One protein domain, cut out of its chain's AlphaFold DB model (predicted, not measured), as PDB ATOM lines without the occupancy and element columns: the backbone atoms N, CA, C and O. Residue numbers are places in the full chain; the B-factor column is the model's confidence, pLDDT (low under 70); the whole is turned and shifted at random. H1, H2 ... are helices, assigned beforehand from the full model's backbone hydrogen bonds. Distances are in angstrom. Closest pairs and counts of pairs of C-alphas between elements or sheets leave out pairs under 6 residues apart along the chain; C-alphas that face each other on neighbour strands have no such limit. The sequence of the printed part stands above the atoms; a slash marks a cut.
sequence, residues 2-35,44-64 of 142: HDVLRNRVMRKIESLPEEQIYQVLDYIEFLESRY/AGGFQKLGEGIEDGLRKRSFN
ATOM      1  N   HIS A   2     -53.878 -11.175 -49.282       91.06
ATOM      2  CA  HIS A   2     -55.141 -11.875 -48.984       91.06
ATOM      3  C   HIS A   2     -55.521 -11.763 -47.489       91.06
ATOM      4  O   HIS A   2     -54.636 -11.770 -46.630       91.06
ATOM      5  N   ASP A   3     -56.818 -11.726 -47.160       94.81
ATOM      6  CA  ASP A   3     -57.336 -11.400 -45.816       94.81
ATOM      7  C   ASP A   3     -56.894 -12.359 -44.706       94.81
ATOM      8  O   ASP A   3     -56.525 -11.931 -43.616       94.81
ATOM      9  N   VAL A   4     -56.854 -13.666 -44.979       95.56
ATOM     10  CA  VAL A   4     -56.357 -14.669 -44.014       95.56
ATOM     11  C   VAL A   4     -54.917 -14.376 -43.579       95.56
ATOM     12  O   VAL A   4     -54.599 -14.450 -42.390       95.56
ATOM     13  N   LEU A   5     -54.046 -14.020 -44.531       93.81
ATOM     14  CA  LEU A   5     -52.655 -13.677 -44.242       93.81
ATOM     15  C   LEU A   5     -52.579 -12.366 -43.457       93.81
ATOM     16  O   LEU A   5     -51.906 -12.320 -42.430       93.81
ATOM     17  N   ARG A   6     -53.340 -11.350 -43.878       95.88
ATOM     18  CA  ARG A   6     -53.461 -10.072 -43.165       95.88
ATOM     19  C   ARG A   6     -53.849 -10.276 -41.702       95.88
ATOM     20  O   ARG A   6     -53.152  -9.804 -40.812       95.88
ATOM     21  N   ASN A   7     -54.909 -11.040 -41.454       97.25
ATOM     22  CA  ASN A   7     -55.426 -11.315 -40.112       97.25
ATOM     23  C   ASN A   7     -54.445 -12.131 -39.263       97.25
ATOM     24  O   ASN A   7     -54.409 -12.000 -38.041       97.25
ATOM     25  N   ARG A   8     -53.651 -13.011 -39.881       96.31
ATOM     26  CA  ARG A   8     -52.601 -13.749 -39.171       96.31
ATOM     27  C   ARG A   8     -51.439 -12.837 -38.776       96.31
ATOM     28  O   ARG A   8     -50.960 -12.967 -37.655       96.31
ATOM     29  N   VAL A   9     -51.013 -11.944 -39.670       95.50
ATOM     30  CA  VAL A   9     -49.943 -10.970 -39.406       95.50
ATOM     31  C   VAL A   9     -50.369  -9.995 -38.312       95.50
ATOM     32  O   VAL A   9     -49.652  -9.866 -37.325       95.50
ATOM     33  N   MET A  10     -51.562  -9.400 -38.418       96.50
ATOM     34  CA  MET A  10     -52.054  -8.436 -37.424       96.50
ATOM     35  C   MET A  10     -52.156  -9.044 -36.027       96.50
ATOM     36  O   MET A  10     -51.562  -8.513 -35.097       96.50
ATOM     37  N   ARG A  11     -52.761 -10.234 -35.893       97.31
ATOM     38  CA  ARG A  11     -52.822 -10.934 -34.597       97.31
ATOM     39  C   ARG A  11     -51.452 -11.220 -33.991       97.31
ATOM     40  O   ARG A  11     -51.351 -11.369 -32.780       97.31
ATOM     41  N   LYS A  12     -50.411 -11.376 -34.816       96.38
ATOM     42  CA  LYS A  12     -49.052 -11.557 -34.308       96.38
ATOM     43  C   LYS A  12     -48.430 -10.249 -33.867       96.38
ATOM     44  O   LYS A  12     -47.919 -10.233 -32.758       96.38
ATOM     45  N   ILE A  13     -48.548  -9.183 -34.654       96.75
ATOM     46  CA  ILE A  13     -48.064  -7.850 -34.269       96.75
ATOM     47  C   ILE A  13     -48.728  -7.391 -32.962       96.75
ATOM     48  O   ILE A  13     -48.026  -7.012 -32.036       96.75
ATOM     49  N   GLU A  14     -50.049  -7.530 -32.842       95.81
ATOM     50  CA  GLU A  14     -50.818  -7.154 -31.641       95.81
ATOM     51  C   GLU A  14     -50.455  -7.974 -30.392       95.81
ATOM     52  O   GLU A  14     -50.706  -7.540 -29.274       95.81
ATOM     53  N   SER A  15     -49.885  -9.171 -30.569       97.38
ATOM     54  CA  SER A  15     -49.461 -10.031 -29.457       97.38
ATOM     55  C   SER A  15     -48.029  -9.772 -28.981       97.38
ATOM     56  O   SER A  15     -47.609 -10.373 -27.993       97.38
ATOM     57  N   LEU A  16     -47.263  -8.955 -29.708       97.00
ATOM     58  CA  LEU A  16     -45.878  -8.656 -29.370       97.00
ATOM     59  C   LEU A  16     -45.802  -7.491 -28.368       97.00
ATOM     60  O   LEU A  16     -46.584  -6.547 -28.465       97.00
ATOM     61  N   PRO A  17     -44.835  -7.524 -27.438       97.31
ATOM     62  CA  PRO A  17     -44.384  -6.350 -26.698       97.31
ATOM     63  C   PRO A  17     -43.990  -5.195 -27.623       97.31
ATOM     64  O   PRO A  17     -43.499  -5.411 -28.734       97.31
ATOM     65  N   GLU A  18     -44.169  -3.969 -27.142       93.06
ATOM     66  CA  GLU A  18     -43.994  -2.746 -27.927       93.06
ATOM     67  C   GLU A  18     -42.576  -2.610 -28.508       93.06
ATOM     68  O   GLU A  18     -42.413  -2.299 -29.688       93.06
ATOM     69  N   GLU A  19     -41.545  -2.974 -27.746       93.50
ATOM     70  CA  GLU A  19     -40.151  -2.959 -28.204       93.50
ATOM     71  C   GLU A  19     -39.931  -3.883 -29.412       93.50
ATOM     72  O   GLU A  19     -39.154  -3.583 -30.319       93.50
ATOM     73  N   GLN A  20     -40.644  -5.009 -29.451       96.25
ATOM     74  CA  GLN A  20     -40.545  -5.987 -30.535       96.25
ATOM     75  C   GLN A  20     -41.327  -5.532 -31.769       96.25
ATOM     76  O   GLN A  20     -40.933  -5.859 -32.886       96.25
ATOM     77  N   ILE A  21     -42.390  -4.741 -31.598       95.38
ATOM     78  CA  ILE A  21     -43.106  -4.112 -32.716       95.38
ATOM     79  C   ILE A  21     -42.178  -3.141 -33.452       95.38
ATOM     80  O   ILE A  21     -42.108  -3.189 -34.681       95.38
ATOM     81  N   TYR A  22     -41.412  -2.328 -32.718       93.69
ATOM     82  CA  TYR A  22     -40.396  -1.457 -33.315       93.69
ATOM     83  C   TYR A  22     -39.321  -2.253 -34.061       93.69
ATOM     84  O   TYR A  22     -38.995  -1.925 -35.197       93.69
ATOM     85  N   GLN A  23     -38.845  -3.364 -33.496       93.44
ATOM     86  CA  GLN A  23     -37.877  -4.228 -34.179       93.44
ATOM     87  C   GLN A  23     -38.437  -4.865 -35.466       93.44
ATOM     88  O   GLN A  23     -37.717  -5.041 -36.453       93.44
ATOM     89  N   VAL A  24     -39.721  -5.229 -35.476       95.81
ATOM     90  CA  VAL A  24     -40.395  -5.741 -36.677       95.81
ATOM     91  C   VAL A  24     -40.524  -4.646 -37.737       95.81
ATOM     92  O   VAL A  24     -40.298  -4.932 -38.913       95.81
ATOM     93  N   LEU A  25     -40.850  -3.414 -37.338       94.19
ATOM     94  CA  LEU A  25     -40.890  -2.261 -38.239       94.19
ATOM     95  C   LEU A  25     -39.518  -2.025 -38.883       94.19
ATOM     96  O   LEU A  25     -39.423  -2.003 -40.108       94.19
ATOM     97  N   ASP A  26     -38.462  -1.988 -38.074       87.44
ATOM     98  CA  ASP A  26     -37.073  -1.868 -38.524       87.44
ATOM     99  C   ASP A  26     -36.704  -2.948 -39.556       87.44
ATOM    100  O   ASP A  26     -36.095  -2.674 -40.594       87.44
ATOM    101  N   TYR A  27     -37.098  -4.200 -39.308       92.12
ATOM    102  CA  TYR A  27     -36.826  -5.294 -40.236       92.12
ATOM    103  C   TYR A  27     -37.591  -5.155 -41.561       92.12
ATOM    104  O   TYR A  27     -37.042  -5.465 -42.620       92.12
ATOM    105  N   ILE A  28     -38.837  -4.674 -41.528       92.19
ATOM    106  CA  ILE A  28     -39.618  -4.396 -42.741       92.19
ATOM    107  C   ILE A  28     -38.952  -3.278 -43.548       92.19
ATOM    108  O   ILE A  28     -38.735  -3.461 -44.745       92.19
ATOM    109  N   GLU A  29     -38.545  -2.182 -42.905       85.69
ATOM    110  CA  GLU A  29     -37.819  -1.084 -43.558       85.69
ATOM    111  C   GLU A  29     -36.500  -1.563 -44.180       85.69
ATOM    112  O   GLU A  29     -36.143  -1.187 -45.301       85.69
ATOM    113  N   PHE A  30     -35.784  -2.455 -43.492       87.00
ATOM    114  CA  PHE A  30     -34.593  -3.093 -44.043       87.00
ATOM    115  C   PHE A  30     -34.910  -3.913 -45.301       87.00
ATOM    116  O   PHE A  30     -34.226  -3.762 -46.320       87.00
ATOM    117  N   LEU A  31     -35.940  -4.765 -45.262       85.38
ATOM    118  CA  LEU A  31     -36.350  -5.561 -46.421       85.38
ATOM    119  C   LEU A  31     -36.763  -4.672 -47.598       85.38
ATOM    120  O   LEU A  31     -36.406  -4.976 -48.737       85.38
ATOM    121  N   GLU A  32     -37.448  -3.561 -47.335       79.44
ATOM    122  CA  GLU A  32     -37.773  -2.563 -48.352       79.44
ATOM    123  C   GLU A  32     -36.502  -1.949 -48.948       79.44
ATOM    124  O   GLU A  32     -36.329  -1.995 -50.164       79.44
ATOM    125  N   SER A  33     -35.554  -1.483 -48.131       78.38
ATOM    126  CA  SER A  33     -34.299  -0.894 -48.633       78.38
ATOM    127  C   SER A  33     -33.491  -1.846 -49.528       78.38
ATOM    128  O   SER A  33     -32.838  -1.421 -50.480       78.38
ATOM    129  N   ARG A  34     -33.555  -3.152 -49.245       78.94
ATOM    130  CA  ARG A  34     -32.776  -4.182 -49.937       78.94
ATOM    131  C   ARG A  34     -33.464  -4.728 -51.187       78.94
ATOM    132  O   ARG A  34     -32.777  -5.122 -52.128       78.94
ATOM    133  N   TYR A  35     -34.794  -4.803 -51.184       83.12
ATOM    134  CA  TYR A  35     -35.564  -5.515 -52.207       83.12
ATOM    135  C   TYR A  35     -36.589  -4.653 -52.947       83.12
ATOM    136  O   TYR A  35     -37.205  -5.151 -53.891       83.12
ATOM    137  N   ALA A  44     -34.876   8.255 -46.508       55.94
ATOM    138  CA  ALA A  44     -33.777   7.356 -46.167       55.94
ATOM    139  C   ALA A  44     -34.023   6.702 -44.794       55.94
ATOM    140  O   ALA A  44     -33.943   7.378 -43.760       55.94
ATOM    141  N   GLY A  45     -34.357   5.405 -44.808       64.81
ATOM    142  CA  GLY A  45     -34.659   4.621 -43.612       64.81
ATOM    143  C   GLY A  45     -33.462   4.552 -42.664       64.81
ATOM    144  O   GLY A  45     -32.319   4.803 -43.064       64.81
ATOM    145  N   GLY A  46     -33.700   4.202 -41.396       64.19
ATOM    146  CA  GLY A  46     -32.667   4.209 -40.347       64.19
ATOM    147  C   GLY A  46     -31.411   3.408 -40.712       64.19
ATOM    148  O   GLY A  46     -30.289   3.864 -40.486       64.19
ATOM    149  N   PHE A  47     -31.580   2.268 -41.388       62.69
ATOM    150  CA  PHE A  47     -30.465   1.447 -41.872       62.69
ATOM    151  C   PHE A  47     -29.715   2.052 -43.061       62.69
ATOM    152  O   PHE A  47     -28.515   1.817 -43.189       62.69
ATOM    153  N   GLN A  48     -30.375   2.855 -43.901       67.75
ATOM    154  CA  GLN A  48     -29.695   3.588 -44.970       67.75
ATOM    155  C   GLN A  48     -28.775   4.657 -44.373       67.75
ATOM    156  O   GLN A  48     -27.612   4.726 -44.747       67.75
ATOM    157  N   LYS A  49     -29.243   5.408 -43.367       70.69
ATOM    158  CA  LYS A  49     -28.416   6.393 -42.643       70.69
ATOM    159  C   LYS A  49     -27.268   5.743 -41.866       70.69
ATOM    160  O   LYS A  49     -26.183   6.312 -41.777       70.69
ATOM    161  N   LEU A  50     -27.479   4.544 -41.322       70.88
ATOM    162  CA  LEU A  50     -26.421   3.751 -40.691       70.88
ATOM    163  C   LEU A  50     -25.387   3.273 -41.720       70.88
ATOM    164  O   LEU A  50     -24.189   3.381 -41.474       70.88
ATOM    165  N   GLY A  51     -25.840   2.793 -42.880       75.94
ATOM    166  CA  GLY A  51     -24.977   2.417 -44.001       75.94
ATOM    167  C   GLY A  51     -24.163   3.599 -44.523       75.94
ATOM    168  O   GLY A  51     -22.946   3.486 -44.640       75.94
ATOM    169  N   GLU A  52     -24.807   4.749 -44.723       75.56
ATOM    170  CA  GLU A  52     -24.161   6.017 -45.069       75.56
ATOM    171  C   GLU A  52     -23.145   6.430 -43.995       75.56
ATOM    172  O   GLU A  52     -22.043   6.832 -44.337       75.56
ATOM    173  N   GLY A  53     -23.447   6.262 -42.702       76.25
ATOM    174  CA  GLY A  53     -22.517   6.552 -41.603       76.25
ATOM    175  C   GLY A  53     -21.297   5.623 -41.553       76.25
ATOM    176  O   GLY A  53     -20.186   6.072 -41.259       76.25
ATOM    177  N   ILE A  54     -21.474   4.338 -41.876       71.31
ATOM    178  CA  ILE A  54     -20.372   3.373 -41.991       71.31
ATOM    179  C   ILE A  54     -19.530   3.683 -43.232       71.31
ATOM    180  O   ILE A  54     -18.304   3.725 -43.135       71.31
ATOM    181  N   GLU A  55     -20.162   3.933 -44.378       73.12
ATOM    182  CA  GLU A  55     -19.490   4.300 -45.626       73.12
ATOM    183  C   GLU A  55     -18.710   5.607 -45.467       73.12
ATOM    184  O   GLU A  55     -17.528   5.660 -45.805       73.12
ATOM    185  N   ASP A  56     -19.312   6.628 -44.860       76.50
ATOM    186  CA  ASP A  56     -18.642   7.882 -44.530       76.50
ATOM    187  C   ASP A  56     -17.485   7.665 -43.557       76.50
ATOM    188  O   ASP A  56     -16.423   8.266 -43.723       76.50
ATOM    189  N   GLY A  57     -17.653   6.801 -42.555       69.19
ATOM    190  CA  GLY A  57     -16.590   6.449 -41.618       69.19
ATOM    191  C   GLY A  57     -15.425   5.723 -42.298       69.19
ATOM    192  O   GLY A  57     -14.264   5.989 -41.981       69.19
ATOM    193  N   LEU A  58     -15.702   4.868 -43.282       69.31
ATOM    194  CA  LEU A  58     -14.686   4.199 -44.097       69.31
ATOM    195  C   LEU A  58     -14.013   5.171 -45.074       69.31
ATOM    196  O   LEU A  58     -12.787   5.173 -45.199       69.31
ATOM    197  N   ARG A  59     -14.785   6.061 -45.702       71.50
ATOM    198  CA  ARG A  59     -14.306   7.085 -46.641       71.50
ATOM    199  C   ARG A  59     -13.437   8.135 -45.957       71.50
ATOM    200  O   ARG A  59     -12.439   8.576 -46.521       71.50
ATOM    201  N   LYS A  60     -13.780   8.490 -44.718       72.00
ATOM    202  CA  LYS A  60     -12.990   9.368 -43.845       72.00
ATOM    203  C   LYS A  60     -11.820   8.635 -43.178       72.00
ATOM    204  O   LYS A  60     -11.080   9.264 -42.430       72.00
ATOM    205  N   ARG A  61     -11.637   7.326 -43.430       60.84
ATOM    206  CA  ARG A  61     -10.627   6.468 -42.777       60.84
ATOM    207  C   ARG A  61     -10.707   6.546 -41.241       60.84
ATOM    208  O   ARG A  61      -9.705   6.421 -40.546       60.84
ATOM    209  N   SER A  62     -11.915   6.770 -40.723       60.00
ATOM    210  CA  SER A  62     -12.215   6.969 -39.303       60.00
ATOM    211  C   SER A  62     -12.296   5.654 -38.526       60.00
ATOM    212  O   SER A  62     -12.229   5.670 -37.299       60.00
ATOM    213  N   PHE A  63     -12.411   4.517 -39.216       56.25
ATOM    214  CA  PHE A  63     -12.253   3.197 -38.614       56.25
ATOM    215  C   PHE A  63     -10.825   2.709 -38.847       56.25
ATOM    216  O   PHE A  63     -10.468   2.239 -39.928       56.25
ATOM    217  N   ASN A  64      -9.982   2.860 -37.827       60.59
ATOM    218  CA  ASN A  64      -8.639   2.303 -37.840       60.59
ATOM    219  C   ASN A  64      -8.743   0.765 -37.741       60.59
ATOM    220  O   ASN A  64      -9.376   0.280 -36.799       60.59
TER     221      ASN A  64
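AT A GLANCE: This is residues 2 to 35 and 44 to 64 of the 142 residues of the protein "DUF2281 domain-containing protein" of Gemmatimonadetes bacterium (UniProt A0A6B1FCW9). Three helices make an open zigzag without a common core: H1 and H2 form a V whose point is the turn between them, and H3 leads away from the side of H2 that is turned away from H1. H3 meets H2 with its first residues, 46 to 48, and its later residues 55 to 59 stick out into the open, as do residues 3 to 11 of H1 at the other end. The printed part has 55 residues with three named helices, H1, H2 and H3 in that order along the chain, and no named strand; the class is all helix. The whole is extended, with a radius of gyration of the C-alphas of 16.3 A, and its C-alphas span 50 by 24 by 15 A.

IN THESE COORDINATES: H2, the longest helix, holds residues 18 to 35 and measures 25.9 A from first to last C-alpha; it begins at C-alpha 18, (-43.994, -2.746, -27.927), and ends at C-alpha 35, (-35.564, -5.515, -52.207). H1 before it holds residues 3 to 13, 15.2 A long, and begins at C-alpha 3, (-57.336, -11.400, -45.816). H3 holds residues 46 to 59, 19.6 A long, and ends at C-alpha 59, (-14.306, 7.085, -46.641).

HOW THE PARTS SIT: H2 touches H3, with residues 26 to 33 of H2 and residues 46 to 48 of H3 alone; the closest C-alphas are those of Phe 30 and Phe 47, 6.5 A apart. These two helices run the same way at a steep tilt of 62 degrees. H1 and H2 are close but not clearly touching, with 1 pair of C-alphas within 8 A, those of Ile 13 and Ile 21, 6.4 A apart. They run opposite ways at a steep tilt of 52 degrees, and a tight link of 4 residues joins them. H1 and H3 are apart. In H1, H2 and H3 every O i to N i+4 pair of the backbone is within hydrogen-bond range.

THE WHOLE: The two C-alphas farthest apart are those of Asp 3 and Asn 64, at 51.2 A. Residues 2 to 11, of which 3 to 11 belong to H1, stand free, and so do residues 55 to 61, of which 55 to 59 belong to H3. Residues 36 to 43 are cut out and not printed; C-alpha 35 and C-alpha 44 are 14.3 A apart across the cut, which lies in the link from H2 to H3. The mean pLDDT of the printed part is 83.0; it is under 70 at residues 44 to 48, 57 to 58 and 61 to 64. The mean is 96 in H1, 89 in H2 and 71 in H3.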